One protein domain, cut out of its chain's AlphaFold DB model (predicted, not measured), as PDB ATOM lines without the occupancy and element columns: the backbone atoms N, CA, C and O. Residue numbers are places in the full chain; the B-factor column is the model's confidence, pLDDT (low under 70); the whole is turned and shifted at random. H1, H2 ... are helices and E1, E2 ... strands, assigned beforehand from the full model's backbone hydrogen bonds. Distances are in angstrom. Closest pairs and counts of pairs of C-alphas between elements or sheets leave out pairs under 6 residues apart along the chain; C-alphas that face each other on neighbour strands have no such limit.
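What this domain is: This is residues 4 to 110 of the 112 residues of an uncharacterized protein of Rhodopirellula sp (UniProt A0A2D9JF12). What does the model look like? At one end H1, H4 and H6 make a small helix bundle with H5 at its side; next comes a small sheet of E1, E5 and E2, on which H2 packs and which H3 grazes, and past the sheet the strand hairpin E3 and E4 makes the other end. E5 leads straight into H4. What are the parts, and how large is it? The printed part has 107 residues with six named helices and five named strands in the order H1 E1 H2 H3 E2 E3 E4 E5 H4 H5 H6, of mixed class, its sheets E1 - E5 - E2 and E3 - E4 both antiparallel. It is compact, with a radius of gyration of the C-alphas of 13.8 A and spans of 36 by 30 by 25 A.

How they stand to each other: How does the first helix stand to the later ones? H1, residues 5 to 14, touches H4, residues 73 to 83, at a shallow tilt of 25 degrees, opposite ways; their closest C-alphas, of Leu 12 and Ala 77, are 5.6 A apart. H4, the hub, touches H6, residues 98 to 110, at a shallow tilt of 30 degrees, the same way, the closest C-alphas being those of Val 74 and Val 102, 6.1 A apart. H1, H4 and H6 form a bundle, a group of helices side by side, in which H1 and H6 are close but not clearly touching, with the C-alphas of Leu 12 and Lys 106 closest at 7.0 A. How do the strands pair? E5, residues 67 to 72, is staggered: its residues 70 to 72 pair with E1, residues 20 to 22, where N 21 and O 71 are 2.8 A apart, and its residues 67 to 70 with E2, residues 41 to 44, where N 43 and O 68 are 2.9 A apart, both within hydrogen-bond range. E3, residues 55 to 58, and E4, residues 61 to 64, are a hairpin with N 56 and O 63 at 2.8 A, and the closest C-alphas of E1 and E3, Leu 20 and Val 56, are 6.8 A apart. What lies between E1 and E2 along the chain? H2, residues 23 to 28, is on the sheet over E1 at a height of 6.6 A, across the strands at 83 degrees on the local plane, while H3, residues 33 to 39, only grazes the sheet with residues 35 to 39. H2 and H3, a helical hairpin, only just touch, with 3 pairs of C-alphas within 8 A, Val 23 and Ile 36 closest at 6.8 A. E1, H2, H3 and E2 form a split strand-helix-strand unit, two strands running the same way with E5 between them, and its crossover is right-handed. Where is the remaining helix? H5, residues 88 to 94, touches residues 101 to 105 of H6 alone, at a steep tilt of 52 degrees, opposite ways, the C-alphas of Gln 92 and Leu 101 closest at 6.0 A. H4 and H5 only just touch, with 3 pairs within 8 A, and only at the corner by their link. Every O i to N i+4 pair is within hydrogen-bond range in H1, H2, H3, H4 and H6, and 2 of 3 are in H5.

Where its parts are: Where does the first element begin? H1 begins at C-alpha 5, (198.520, 231.904, 170.215), and is 14.6 A long; E1, H2, H3, E2, E3 and E4 follow. Where does the longest strand lead? E5, 13.2 A long, ends at C-alpha 72, (206.293, 250.489, 165.725), and H4, 15.0 A long, begins at residue 73. Where does the last element end? After H5, H6 runs 18.2 A to C-alpha 110, (210.339, 229.695, 167.871).

The domain as a whole: How far does it reach? The two C-alphas farthest apart, of Ser 4 and Arg 48, are 40.1 A apart. Is it unbroken? The printed part has no cut and no long link; the link from E2 to E3, 10 residues, is short, and the others are tight. Where is confidence low? The mean pLDDT of the printed part is 87.8, and residues 45 to 56 and 65 to 66 are under 70.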
ATOM      1  N   SER A   4     194.992 235.252 169.981       91.94
ATOM      2  CA  SER A   4     195.174 233.789 169.979       91.94
ATOM      3  C   SER A   4     196.645 233.430 169.752       91.94
ATOM      4  O   SER A   4     197.352 234.159 169.063       91.94
ATOM      5  N   TYR A   5     197.110 232.306 170.303       91.75
ATOM      6  CA  TYR A   5     198.520 231.904 170.215       91.75
ATOM      7  C   TYR A   5     199.044 231.897 168.767       91.75
ATOM      8  O   TYR A   5     199.991 232.614 168.453       91.75
ATOM      9  N   ASP A   6     198.345 231.218 167.853       93.31
ATOM     10  CA  ASP A   6     198.726 231.161 166.432       93.31
ATOM     11  C   ASP A   6     198.762 232.545 165.769       93.31
ATOM     12  O   ASP A   6     199.600 232.824 164.911       93.31
ATOM     13  N   ARG A   7     197.854 233.446 166.172       94.44
ATOM     14  CA  ARG A   7     197.833 234.812 165.644       94.44
ATOM     15  C   ARG A   7     198.990 235.632 166.199       94.44
ATOM     16  O   ARG A   7     199.543 236.440 165.459       94.44
ATOM     17  N   ALA A   8     199.356 235.423 167.459       95.25
ATOM     18  CA  ALA A   8     200.494 236.084 168.073       95.25
ATOM     19  C   ALA A   8     201.808 235.653 167.402       95.25
ATOM     20  O   ALA A   8     202.620 236.516 167.084       95.25
ATOM     21  N   LEU A   9     201.964 234.362 167.089       95.81
ATOM     22  CA  LEU A   9     203.096 233.857 166.306       95.81
ATOM     23  C   LEU A   9     203.145 234.476 164.904       95.81
ATOM     24  O   LEU A   9     204.185 234.986 164.502       95.81
ATOM     25  N   ALA A  10     202.018 234.486 164.183       95.94
ATOM     26  CA  ALA A  10     201.957 235.059 162.840       95.94
ATOM     27  C   ALA A  10     202.287 236.561 162.827       95.94
ATOM     28  O   ALA A  10     203.027 237.020 161.967       95.94
ATOM     29  N   LEU A  11     201.769 237.328 163.791       96.50
ATOM     30  CA  LEU A  11     202.092 238.752 163.926       96.50
ATOM     31  C   LEU A  11     203.564 238.974 164.280       96.50
ATOM     32  O   LEU A  11     204.188 239.889 163.745       96.50
ATOM     33  N   LEU A  12     204.119 238.148 165.172       97.12
ATOM     34  CA  LEU A  12     205.519 238.248 165.560       97.12
ATOM     35  C   LEU A  12     206.430 237.965 164.365       97.12
ATOM     36  O   LEU A  12     207.398 238.693 164.169       97.12
ATOM     37  N   ASP A  13     206.105 236.967 163.541       96.62
ATOM     38  CA  ASP A  13     206.863 236.622 162.333       96.62
ATOM     39  C   ASP A  13     206.947 237.784 161.327       96.62
ATOM     40  O   ASP A  13     207.975 237.989 160.684       96.62
ATOM     41  N   GLU A  14     205.931 238.639 161.267       95.56
ATOM     42  CA  GLU A  14     205.942 239.819 160.397       95.56
ATOM     43  C   GLU A  14     206.816 240.975 160.911       95.56
ATOM     44  O   GLU A  14     207.210 241.839 160.128       95.56
ATOM     45  N   CYS A  15     207.138 241.005 162.206       96.00
ATOM     46  CA  CYS A  15     207.947 242.072 162.793       96.00
ATOM     47  C   CYS A  15     209.424 241.940 162.370       96.00
ATOM     48  O   CYS A  15     210.005 240.853 162.392       96.00
ATOM     49  N   ASN A  16     210.079 243.052 162.054       93.81
ATOM     50  CA  ASN A  16     211.511 243.140 161.753       93.81
ATOM     51  C   ASN A  16     212.277 244.154 162.622       93.81
ATOM     52  O   ASN A  16     213.505 244.111 162.654       93.81
ATOM     53  N   GLY A  17     211.573 245.006 163.369       92.06
ATOM     54  CA  GLY A  17     212.113 245.953 164.342       92.06
ATOM     55  C   GLY A  17     212.335 247.372 163.816       92.06
ATOM     56  O   GLY A  17     212.632 248.263 164.614       92.06
ATOM     57  N   ASP A  18     212.188 247.599 162.513       88.44
ATOM     58  CA  ASP A  18     212.356 248.913 161.887       88.44
ATOM     59  C   ASP A  18     211.078 249.442 161.234       88.44
ATOM     60  O   ASP A  18     211.051 250.590 160.775       88.44
ATOM     61  N   ASP A  19     210.022 248.633 161.179       88.50
ATOM     62  CA  ASP A  19     208.807 249.017 160.492       88.50
ATOM     63  C   ASP A  19     207.876 249.826 161.391       88.50
ATOM     64  O   ASP A  19     207.673 249.564 162.578       88.50
ATOM     65  N   LEU A  20     207.252 250.817 160.765       89.00
ATOM     66  CA  LEU A  20     206.153 251.570 161.337       89.00
ATOM     67  C   LEU A  20     204.884 251.204 160.569       89.00
ATOM     68  O   LEU A  20     204.732 251.554 159.397       89.00
ATOM     69  N   TRP A  21     203.995 250.455 161.212       90.69
ATOM     70  CA  TRP A  21     202.749 249.984 160.615       90.69
ATOM     71  C   TRP A  21     201.664 251.050 160.751       90.69
ATOM     72  O   TRP A  21     201.484 251.620 161.827       90.69
ATOM     73  N   SER A  22     200.910 251.315 159.679       90.50
ATOM     74  CA  SER A  22     199.709 252.149 159.801       90.50
ATOM     75  C   SER A  22     198.692 251.487 160.725       90.50
ATOM     76  O   SER A  22     198.603 250.262 160.803       90.50
ATOM     77  N   VAL A  23     197.842 252.308 161.342       93.00
ATOM     78  CA  VAL A  23     196.648 251.833 162.059       93.00
ATOM     79  C   VAL A  23     195.814 250.892 161.179       93.00
ATOM     80  O   VAL A  23     195.413 249.823 161.629       93.00
ATOM     81  N   GLU A  24     195.629 251.238 159.903       92.25
ATOM     82  CA  GLU A  24     194.926 250.396 158.927       92.25
ATOM     83  C   GLU A  24     195.612 249.034 158.730       92.25
ATOM     84  O   GLU A  24     194.946 247.998 158.730       92.25
ATOM     85  N   HIS A  25     196.943 249.009 158.615       92.88
ATOM     86  CA  HIS A  25     197.699 247.766 158.496       92.88
ATOM     87  C   HIS A  25     197.536 246.904 159.753       92.88
ATOM     88  O   HIS A  25     197.237 245.714 159.647       92.88
ATOM     89  N   CYS A  26     197.648 247.497 160.945       94.56
ATOM     90  CA  CYS A  26     197.415 246.799 162.208       94.56
ATOM     91  C   CYS A  26     196.002 246.197 162.277       94.56
ATOM     92  O   CYS A  26     195.844 245.034 162.654       94.56
ATOM     93  N   GLN A  27     194.979 246.947 161.857       94.69
ATOM     94  CA  GLN A  27     193.592 246.474 161.801       94.69
ATOM     95  C   GLN A  27     193.415 245.324 160.801       94.69
ATOM     96  O   GLN A  27     192.812 244.302 161.138       94.69
ATOM     97  N   LEU A  28     193.997 245.428 159.601       94.19
ATOM     98  CA  LEU A  28     193.985 244.366 158.587       94.19
ATOM     99  C   LEU A  28     194.663 243.090 159.102       94.19
ATOM    100  O   LEU A  28     194.176 241.976 158.892       94.19
ATOM    101  N   ARG A  29     195.763 243.253 159.841       93.69
ATOM    102  CA  ARG A  29     196.467 242.181 160.547       93.69
ATOM    103  C   ARG A  29     195.796 241.792 161.869       93.69
ATOM    104  O   ARG A  29     196.358 241.003 162.626       93.69
ATOM    105  N   ARG A  30     194.576 242.247 162.149       94.19
ATOM    106  CA  ARG A  30     193.801 241.851 163.336       94.19
ATOM    107  C   ARG A  30     194.584 242.017 164.647       94.19
ATOM    108  O   ARG A  30     194.455 241.190 165.549       94.19
ATOM    109  N   VAL A  31     195.416 243.052 164.740       95.12
ATOM    110  CA  VAL A  31     195.980 243.494 166.018       95.12
ATOM    111  C   VAL A  31     194.811 244.004 166.878       95.12
ATOM    112  O   VAL A  31     193.944 244.702 166.343       95.12
ATOM    113  N   PRO A  32     194.719 243.651 168.174       94.88
ATOM    114  CA  PRO A  32     193.638 244.129 169.033       94.88
ATOM    115  C   PRO A  32     193.567 245.655 169.058       94.88
ATOM    116  O   PRO A  32     194.595 246.307 169.224       94.88
ATOM    117  N   GLN A  33     192.360 246.219 168.962       94.12
ATOM    118  CA  GLN A  33     192.183 247.677 168.942       94.12
ATOM    119  C   GLN A  33     192.764 248.340 170.200       94.12
ATOM    120  O   GLN A  33     193.468 249.327 170.081       94.12
ATOM    121  N   GLU A  34     192.604 247.720 171.375       95.56
ATOM    122  CA  GLU A  34     193.225 248.179 172.629       95.56
ATOM    123  C   GLU A  34     194.756 248.308 172.548       95.56
ATOM    124  O   GLU A  34     195.338 249.159 173.209       95.56
ATOM    125  N   TRP A  35     195.430 247.478 171.747       95.50
ATOM    126  CA  TRP A  35     196.877 247.575 171.566       95.50
ATOM    127  C   TRP A  35     197.243 248.630 170.538       95.50
ATOM    128  O   TRP A  35     198.267 249.278 170.695       95.50
ATOM    129  N   ILE A  36     196.423 248.801 169.502       95.38
ATOM    130  CA  ILE A  36     196.597 249.889 168.542       95.38
ATOM    131  C   ILE A  36     196.452 251.225 169.270       95.38
ATOM    132  O   ILE A  36     197.331 252.064 169.149       95.38
ATOM    133  N   ASP A  37     195.406 251.388 170.077       94.75
ATOM    134  CA  ASP A  37     195.141 252.615 170.836       94.75
ATOM    135  C   ASP A  37     196.256 252.924 171.848       94.75
ATOM    136  O   ASP A  37     196.558 254.086 172.103       94.75
ATOM    137  N   GLU A  38     196.881 251.891 172.422       95.38
ATOM    138  CA  GLU A  38     197.998 252.038 173.364       95.38
ATOM    139  C   GLU A  38     199.331 252.355 172.673       95.38
ATOM    140  O   GLU A  38     200.127 253.125 173.206       95.38
ATOM    141  N   LEU A  39     199.610 251.724 171.528       94.38
ATOM    142  CA  LEU A  39     200.931 251.755 170.892       94.38
ATOM    143  C   LEU A  39     201.038 252.761 169.741       94.38
ATOM    144  O   LEU A  39     202.152 253.059 169.307       94.38
ATOM    145  N   ALA A  40     199.915 253.229 169.190       93.50
ATOM    146  CA  ALA A  40     199.930 254.145 168.063       93.50
ATOM    147  C   ALA A  40     200.293 255.563 168.517       93.50
ATOM    148  O   ALA A  40     199.625 256.145 169.368       93.50
ATOM    149  N   ASP A  41     201.311 256.147 167.890       90.38
ATOM    150  CA  ASP A  41     201.755 257.514 168.174       90.38
ATOM    151  C   ASP A  41     202.117 258.252 166.878       90.38
ATOM    152  O   ASP A  41     202.247 257.651 165.808       90.38
ATOM    153  N   ALA A  42     202.202 259.579 166.945       85.06
ATOM    154  CA  ALA A  42     202.698 260.434 165.879       85.06
ATOM    155  C   ALA A  42     204.230 260.511 165.955       85.06
ATOM    156  O   ALA A  42     204.805 261.309 166.694       85.06
ATOM    157  N   PHE A  43     204.906 259.685 165.159       81.31
ATOM    158  CA  PHE A  43     206.364 259.670 165.095       81.31
ATOM    159  C   PHE A  43     206.871 260.695 164.087       81.31
ATOM    160  O   PHE A  43     206.350 260.779 162.975       81.31
ATOM    161  N   GLU A  44     207.920 261.431 164.450       72.19
ATOM    162  CA  GLU A  44     208.591 262.401 163.582       72.19
ATOM    163  C   GLU A  44     210.011 261.953 163.229       72.19
ATOM    164  O   GLU A  44     210.719 261.360 164.046       72.19
ATOM    165  N   THR A  45     210.444 262.255 162.002       62.78
ATOM    166  CA  THR A  45     211.837 262.055 161.582       62.78
ATOM    167  C   THR A  45     212.682 263.268 161.955       62.78
ATOM    168  O   THR A  45     212.429 264.395 161.520       62.78
ATOM    169  N   SER A  46     213.759 263.052 162.706       56.84
ATOM    170  CA  SER A  46     214.866 264.000 162.747       56.84
ATOM    171  C   SER A  46     215.812 263.692 161.588       56.84
ATOM    172  O   SER A  46     216.482 262.666 161.572       56.84
ATOM    173  N   TYR A  47     215.913 264.616 160.628       50.59
ATOM    174  CA  TYR A  47     216.719 264.524 159.393       50.59
ATOM    175  C   TYR A  47     218.242 264.300 159.575       50.59
ATOM    176  O   TYR A  47     219.004 264.436 158.619       50.59
ATOM    177  N   ARG A  48     218.730 263.997 160.785       51.06
ATOM    178  CA  ARG A  48     220.165 263.906 161.089       51.06
ATOM    179  C   ARG A  48     220.782 262.545 160.776       51.06
ATOM    180  O   ARG A  48     221.966 262.514 160.458       51.06
ATOM    181  N   PHE A  49     220.019 261.451 160.832       50.97
ATOM    182  CA  PHE A  49     220.561 260.107 160.622       50.97
ATOM    183  C   PHE A  49     219.595 259.196 159.845       50.97
ATOM    184  O   PHE A  49     218.373 259.321 159.926       50.97
ATOM    185  N   ARG A  50     220.153 258.284 159.038       54.72
ATOM    186  CA  ARG A  50     219.395 257.411 158.118       54.72
ATOM    187  C   ARG A  50     218.487 256.421 158.860       54.72
ATOM    188  O   ARG A  50     217.403 256.114 158.383       54.72
ATOM    189  N   ASP A  51     218.919 255.976 160.034       55.19
ATOM    190  CA  ASP A  51     218.199 255.123 160.993       55.19
ATOM    191  C   ASP A  51     217.037 255.834 161.717       55.19
ATOM    192  O   ASP A  51     216.225 255.189 162.378       55.19
ATOM    193  N   GLN A  52     216.925 257.157 161.572       58.88
ATOM    194  CA  GLN A  52     215.813 257.966 162.087       58.88
ATOM    195  C   GLN A  52     214.798 258.321 160.994       58.88
ATOM    196  O   GLN A  52     213.799 258.979 161.271       58.88
ATOM    197  N   THR A  53     215.040 257.881 159.753       65.62
ATOM    198  CA  THR A  53     214.190 258.211 158.609       65.62
ATOM    199  C   THR A  53     212.958 257.317 158.585       65.62
ATOM    200  O   THR A  53     213.038 256.138 158.242       65.62
ATOM    201  N   ILE A  54     211.798 257.899 158.890       68.06
ATOM    202  CA  ILE A  54     210.517 257.199 158.783       68.06
ATOM    203  C   ILE A  54     210.236 256.906 157.310       68.06
ATOM    204  O   ILE A  54     210.104 257.817 156.490       68.06
ATOM    205  N   SER A  55     210.135 255.620 156.988       66.69
ATOM    206  CA  SER A  55     209.814 255.138 155.650       66.69
ATOM    207  C   SER A  55     208.569 254.269 155.710       66.69
ATOM    208  O   SER A  55     208.552 253.252 156.398       66.69
ATOM    209  N   VAL A  56     207.538 254.655 154.969       68.38
ATOM    210  CA  VAL A  56     206.233 253.989 154.964       68.38
ATOM    211  C   VAL A  56     206.075 253.177 153.679       68.38
ATOM    212  O   VAL A  56     206.545 253.631 152.631       68.38
ATOM    213  N   PRO A  57     205.454 251.986 153.717       70.25
ATOM    214  CA  PRO A  57     205.143 251.238 152.503       70.25
ATOM    215  C   PRO A  57     204.247 252.053 151.558       70.25
ATOM    216  O   PRO A  57     203.303 252.706 151.999       70.25
ATOM    217  N   ASP A  58     204.548 252.012 150.264       74.94
ATOM    218  CA  ASP A  58     203.819 252.682 149.187       74.94
ATOM    219  C   ASP A  58     203.772 251.755 147.953       74.94
ATOM    220  O   ASP A  58     204.689 250.950 147.772       74.94
ATOM    221  N   PRO A  59     202.755 251.830 147.073       71.94
ATOM    222  CA  PRO A  59     202.696 250.987 145.875       71.94
ATOM    223  C   PRO A  59     203.932 251.081 144.966       71.94
ATOM    224  O   PRO A  59     204.213 250.138 144.230       71.94
ATOM    225  N   ALA A  60     204.686 252.187 145.019       75.75
ATOM    226  CA  ALA A  60     205.931 252.367 144.273       75.75
ATOM    227  C   ALA A  60     207.210 252.009 145.066       75.75
ATOM    228  O   ALA A  60     208.312 252.166 144.538       75.75
ATOM    229  N   GLY A  61     207.104 251.543 146.320       76.62
ATOM    230  CA  GLY A  61     208.244 251.174 147.166       76.62
ATOM    231  C   GLY A  61     208.107 251.645 148.616       76.62
ATOM    232  O   GLY A  61     207.118 251.365 149.285       76.62
ATOM    233  N   ARG A  62     209.125 252.333 149.145       73.38
ATOM    234  CA  ARG A  62     209.079 252.950 150.484       73.38
ATOM    235  C   ARG A  62     209.122 254.468 150.338       73.38
ATOM    236  O   ARG A  62     210.054 255.000 149.735       73.38
ATOM    237  N   ARG A  63     208.128 255.164 150.888       72.62
ATOM    238  CA  ARG A  63     208.025 256.628 150.873       72.62
ATOM    239  C   ARG A  63     208.548 257.207 152.182       72.62
ATOM    240  O   ARG A  63     208.116 256.791 153.248       72.62
ATOM    241  N   VAL A  64     209.428 258.202 152.111       71.88
ATOM    242  CA  VAL A  64     209.879 258.945 153.298       71.88
ATOM    243  C   VAL A  64     208.837 260.000 153.672       71.88
ATOM    244  O   VAL A  64     208.360 260.725 152.799       71.88
ATOM    245  N   VAL A  65     208.480 260.091 154.954       68.44
ATOM    246  CA  VAL A  65     207.529 261.090 155.474       68.44
ATOM    247  C   VAL A  65     208.080 261.782 156.718       68.44
ATOM    248  O   VAL A  65     208.836 261.189 157.482       68.44
ATOM    249  N   ASN A  66     207.692 263.044 156.920       66.25
ATOM    250  CA  ASN A  66     208.182 263.843 158.048       66.25
ATOM    251  C   ASN A  66     207.546 263.441 159.379       66.25
ATOM    252  O   ASN A  66     208.213 263.455 160.410       66.25
ATOM    253  N   GLN A  67     206.269 263.072 159.326       75.12
ATOM    254  CA  GLN A  67     205.510 262.562 160.450       75.12
ATOM    255  C   GLN A  67     204.650 261.400 159.966       75.12
ATOM    256  O   GLN A  67     204.141 261.422 158.838       75.12
ATOM    257  N   TYR A  68     204.485 260.389 160.808       82.06
ATOM    258  CA  TYR A  68     203.595 259.275 160.533       82.06
ATOM    259  C   TYR A  68     202.936 258.770 161.806       82.06
ATOM    260  O   TYR A  68     203.609 258.533 162.808       82.06
ATOM    261  N   HIS A  69     201.620 258.582 161.735       87.69
ATOM    262  CA  HIS A  69     200.850 257.993 162.816       87.69
ATOM    263  C   HIS A  69     200.727 256.482 162.612       87.69
ATOM    264  O   HIS A  69     200.192 256.031 161.596       87.69
ATOM    265  N   GLY A  70     201.235 255.699 163.559       92.56
ATOM    266  CA  GLY A  70     201.271 254.247 163.430       92.56
ATOM    267  C   GLY A  70     201.852 253.552 164.650       92.56
ATOM    268  O   GLY A  70     202.162 254.198 165.643       92.56
ATOM    269  N   VAL A  71     202.009 252.237 164.559       94.00
ATOM    270  CA  VAL A  71     202.572 251.376 165.606       94.00
ATOM    271  C   VAL A  71     203.950 250.904 165.162       94.00
ATOM    272  O   VAL A  71     204.089 250.371 164.059       94.00
ATOM    273  N   ARG A  72     204.977 251.083 166.000       92.94
ATOM    274  CA  ARG A  72     206.293 250.489 165.725       92.94
ATOM    275  C   ARG A  72     206.206 248.988 165.942       92.94
ATOM    276  O   ARG A  72     205.777 248.531 167.004       92.94
ATOM    277  N   ASP A  73     206.643 248.220 164.959       94.94
ATOM    278  CA  ASP A  73     206.574 246.764 165.010       94.94
ATOM    279  C   ASP A  73     207.409 246.174 166.164       94.94
ATOM    280  O   ASP A  73     207.013 245.174 166.752       94.94
ATOM    281  N   VAL A  74     208.500 246.832 166.574       96.25
ATOM    282  CA  VAL A  74     209.295 246.445 167.751       96.25
ATOM    283  C   VAL A  74     208.490 246.513 169.051       96.25
ATOM    284  O   VAL A  74     208.613 245.620 169.886       96.25
ATOM    285  N   ASP A  75     207.640 247.526 169.226       96.62
ATOM    286  CA  ASP A  75     206.825 247.657 170.439       96.62
ATOM    287  C   ASP A  75     205.728 246.586 170.454       96.62
ATOM    288  O   ASP A  75     205.450 245.968 171.487       96.62
ATOM    289  N   LEU A  76     205.160 246.298 169.277       97.06
ATOM    290  CA  LEU A  76     204.229 245.191 169.092       97.06
ATOM    291  C   LEU A  76     204.908 243.839 169.374       97.06
ATOM    292  O   LEU A  76     204.345 243.022 170.100       97.06
ATOM    293  N   ALA A  77     206.129 243.618 168.880       97.62
ATOM    294  CA  ALA A  77     206.910 242.406 169.114       97.62
ATOM    295  C   ALA A  77     207.224 242.195 170.602       97.62
ATOM    296  O   ALA A  77     207.105 241.078 171.100       97.62
ATOM    297  N   VAL A  78     207.556 243.262 171.339       97.62
ATOM    298  CA  VAL A  78     207.739 243.215 172.801       97.62
ATOM    299  C   VAL A  78     206.456 242.756 173.496       97.62
ATOM    300  O   VAL A  78     206.495 241.884 174.370       97.62
ATOM    301  N   LYS A  79     205.304 243.301 173.098       96.69
ATOM    302  CA  LYS A  79     204.004 242.931 173.673       96.69
ATOM    303  C   LYS A  79     203.625 241.482 173.357       96.69
ATOM    304  O   LYS A  79     203.189 240.755 174.249       96.69
ATOM    305  N   LEU A  80     203.861 241.048 172.120       97.00
ATOM    306  CA  LEU A  80     203.651 239.672 171.671       97.00
ATOM    307  C   LEU A  80     204.560 238.688 172.413       97.00
ATOM    308  O   LEU A  80     204.061 237.699 172.939       97.00
ATOM    309  N   GLY A  81     205.857 238.981 172.528       96.50
ATOM    310  CA  GLY A  81     206.818 238.141 173.248       96.50
ATOM    311  C   GLY A  81     206.430 237.937 174.712       96.50
ATOM    312  O   GLY A  81     206.434 236.807 175.199       96.50
ATOM    313  N   ARG A  82     205.988 239.004 175.395       96.00
ATOM    314  CA  ARG A  82     205.451 238.912 176.763       96.00
ATOM    315  C   ARG A  82     204.208 238.025 176.829       96.00
ATOM    316  O   ARG A  82     204.095 237.206 177.736       96.00
ATOM    317  N   GLN A  83     203.291 238.159 175.870       95.00
ATOM    318  CA  GLN A  83     202.087 237.323 175.816       95.00
ATOM    319  C   GLN A  83     202.410 235.843 175.545       95.00
ATOM    320  O   GLN A  83     201.720 234.962 176.050       95.00
ATOM    321  N   LEU A  84     203.454 235.575 174.758       95.19
ATOM    322  CA  LEU A  84     203.934 234.236 174.409       95.19
ATOM    323  C   LEU A  84     204.797 233.597 175.512       95.19
ATOM    324  O   LEU A  84     205.225 232.459 175.364       95.19
ATOM    325  N   GLY A  85     205.018 234.294 176.633       94.88
ATOM    326  CA  GLY A  85     205.714 233.755 177.804       94.88
ATOM    327  C   GLY A  85     207.231 233.958 177.804       94.88
ATOM    328  O   GLY A  85     207.914 233.398 178.659       94.88
ATOM    329  N   VAL A  86     207.771 234.773 176.896       95.25
ATOM    330  CA  VAL A  86     209.206 235.080 176.846       95.25
ATOM    331  C   VAL A  86     209.558 236.202 177.823       95.25
ATOM    332  O   VAL A  86     208.847 237.204 177.945       95.25
ATOM    333  N   ASN A  87     210.707 236.071 178.496       95.12
ATOM    334  CA  ASN A  87     211.274 237.129 179.334       95.12
ATOM    335  C   ASN A  87     211.911 238.225 178.461       95.12
ATOM    336  O   ASN A  87     213.129 238.275 178.265       95.12
ATOM    337  N   VAL A  88     211.062 239.101 177.925       95.94
ATOM    338  CA  VAL A  88     211.481 240.167 177.008       95.94
ATOM    339  C   VAL A  88     212.416 241.173 177.677       95.94
ATOM    340  O   VAL A  88     213.317 241.672 177.015       95.94
ATOM    341  N   ASP A  89     212.274 241.430 178.979       95.31
ATOM    342  CA  ASP A  89     213.115 242.409 179.681       95.31
ATOM    343  C   ASP A  89     214.591 241.968 179.699       95.31
ATOM    344  O   ASP A  89     215.501 242.777 179.497       95.31
ATOM    345  N   SER A  90     214.840 240.661 179.845       94.06
ATOM    346  CA  SER A  90     216.193 240.099 179.748       94.06
ATOM    347  C   SER A  90     216.755 240.223 178.332       94.06
ATOM    348  O   SER A  90     217.906 240.621 178.161       94.06
ATOM    349  N   ILE A  91     215.941 239.949 177.311       95.75
ATOM    350  CA  ILE A  91     216.347 240.076 175.903       95.75
ATOM    351  C   ILE A  91     216.649 241.537 175.554       95.75
ATOM    352  O   ILE A  91     217.665 241.841 174.933       95.75
ATOM    353  N   GLN A  92     215.806 242.463 176.006       94.19
ATOM    354  CA  GLN A  92     215.979 243.890 175.769       94.19
ATOM    355  C   GLN A  92     217.288 244.418 176.360       94.19
ATOM    356  O   GLN A  92     217.920 245.274 175.748       94.19
ATOM    357  N   SER A  93     217.734 243.877 177.498       93.62
ATOM    358  CA  SER A  93     218.997 244.281 178.127       93.62
ATOM    359  C   SER A  93     220.254 243.935 177.312       93.62
ATOM    360  O   SER A  93     221.284 244.584 177.482       93.62
ATOM    361  N   ILE A  94     220.172 242.942 176.416       93.69
ATOM    362  CA  ILE A  94     221.300 242.465 175.598       93.69
ATOM    363  C   ILE A  94     221.199 242.872 174.121       93.69
ATOM    364  O   ILE A  94     222.167 242.727 173.372       93.69
ATOM    365  N   SER A  95     220.045 243.375 173.681       93.88
ATOM    366  CA  SER A  95     219.815 243.777 172.294       93.88
ATOM    367  C   SER A  95     220.268 245.214 172.041       93.88
ATOM    368  O   SER A  95     219.721 246.169 172.585       93.88
ATOM    369  N   LEU A  96     221.258 245.376 171.160       91.44
ATOM    370  CA  LEU A  96     221.856 246.677 170.829       91.44
ATOM    371  C   LEU A  96     221.019 247.505 169.844       91.44
ATOM    372  O   LEU A  96     221.234 248.705 169.698       91.44
ATOM    373  N   THR A  97     220.092 246.863 169.134       92.69
ATOM    374  CA  THR A  97     219.243 247.493 168.116       92.69
ATOM    375  C   THR A  97     217.825 246.935 168.174       92.69
ATOM    376  O   THR A  97     217.595 245.851 168.712       92.69
ATOM    377  N   ARG A  98     216.862 247.632 167.566       94.12
ATOM    378  CA  ARG A  98     215.471 247.159 167.499       94.12
ATOM    379  C   ARG A  98     215.345 245.870 166.688       94.12
ATOM    380  O   ARG A  98     214.647 244.957 167.113       94.12
ATOM    381  N   GLN A  99     216.085 245.745 165.584       94.75
ATOM    382  CA  GLN A  99     216.075 244.522 164.778       94.75
ATOM    383  C   GLN A  99     216.655 243.334 165.550       94.75
ATOM    384  O   GLN A  99     216.112 242.234 165.490       94.75
ATOM    385  N   SER A 100     217.734 243.544 166.318       96.38
ATOM    386  CA  SER A 100     218.285 242.485 167.176       96.38
ATOM    387  C   SER A 100     217.362 242.144 168.346       96.38
ATOM    388  O   SER A 100     217.309 240.988 168.742       96.38
ATOM    389  N   LEU A 101     216.588 243.101 168.870       97.38
ATOM    390  CA  LEU A 101     215.525 242.831 169.844       97.38
ATOM    391  C   LEU A 101     214.436 241.934 169.254       97.38
ATOM    392  O   LEU A 101     214.173 240.872 169.812       97.38
ATOM    393  N   VAL A 102     213.854 242.308 168.112       97.69
ATOM    394  CA  VAL A 102     212.811 241.498 167.465       97.69
ATOM    395  C   VAL A 102     213.334 240.113 167.099       97.69
ATOM    396  O   VAL A 102     212.661 239.127 167.385       97.69
ATOM    397  N   ARG A 103     214.545 240.016 166.534       97.38
ATOM    398  CA  ARG A 103     215.168 238.723 166.220       97.38
ATOM    399  C   ARG A 103     215.327 237.857 167.467       97.38
ATOM    400  O   ARG A 103     214.841 236.742 167.476       97.38
ATOM    401  N   ASN A 104     215.915 238.380 168.540       97.56
ATOM    402  CA  ASN A 104     216.130 237.588 169.750       97.56
ATOM    403  C   ASN A 104     214.800 237.168 170.420       97.56
ATOM    404  O   ASN A 104     214.734 236.097 171.016       97.56
ATOM    405  N   ILE A 105     213.734 237.982 170.323       97.75
ATOM    406  CA  ILE A 105     212.382 237.583 170.759       97.75
ATOM    407  C   ILE A 105     211.868 236.427 169.897       97.75
ATOM    408  O   ILE A 105     211.349 235.459 170.446       97.75
ATOM    409  N   LYS A 106     212.012 236.512 168.570       97.44
ATOM    410  CA  LYS A 106     211.632 235.434 167.647       97.44
ATOM    411  C   LYS A 106     212.376 234.145 167.963       97.44
ATOM    412  O   LYS A 106     211.724 233.123 168.133       97.44
ATOM    413  N   ASP A 107     213.696 234.209 168.110       97.00
ATOM    414  CA  ASP A 107     214.531 233.049 168.430       97.00
ATOM    415  C   ASP A 107     214.045 232.396 169.738       97.00
ATOM    416  O   ASP A 107     213.792 231.197 169.783       97.00
ATOM    417  N   ALA A 108     213.779 233.193 170.779       96.19
ATOM    418  CA  ALA A 108     213.265 232.693 172.055       96.19
ATOM    419  C   ALA A 108     211.841 232.103 171.988       96.19
ATOM    420  O   ALA A 108     211.495 231.274 172.824       96.19
ATOM    421  N   VAL A 109     211.002 232.543 171.042       96.31
ATOM    422  CA  VAL A 109     209.637 232.024 170.843       96.31
ATOM    423  C   VAL A 109     209.624 230.763 169.977       96.31
ATOM    424  O   VAL A 109     208.843 229.853 170.244       96.31
ATOM    425  N   PHE A 110     210.414 230.733 168.902       93.19
ATOM    426  CA  PHE A 110     210.339 229.695 167.871       93.19
ATOM    427  C   PHE A 110     211.348 228.560 168.069       93.19
ATOM    428  O   PHE A 110     211.081 227.443 167.629       93.19
TER     429      PHE A 110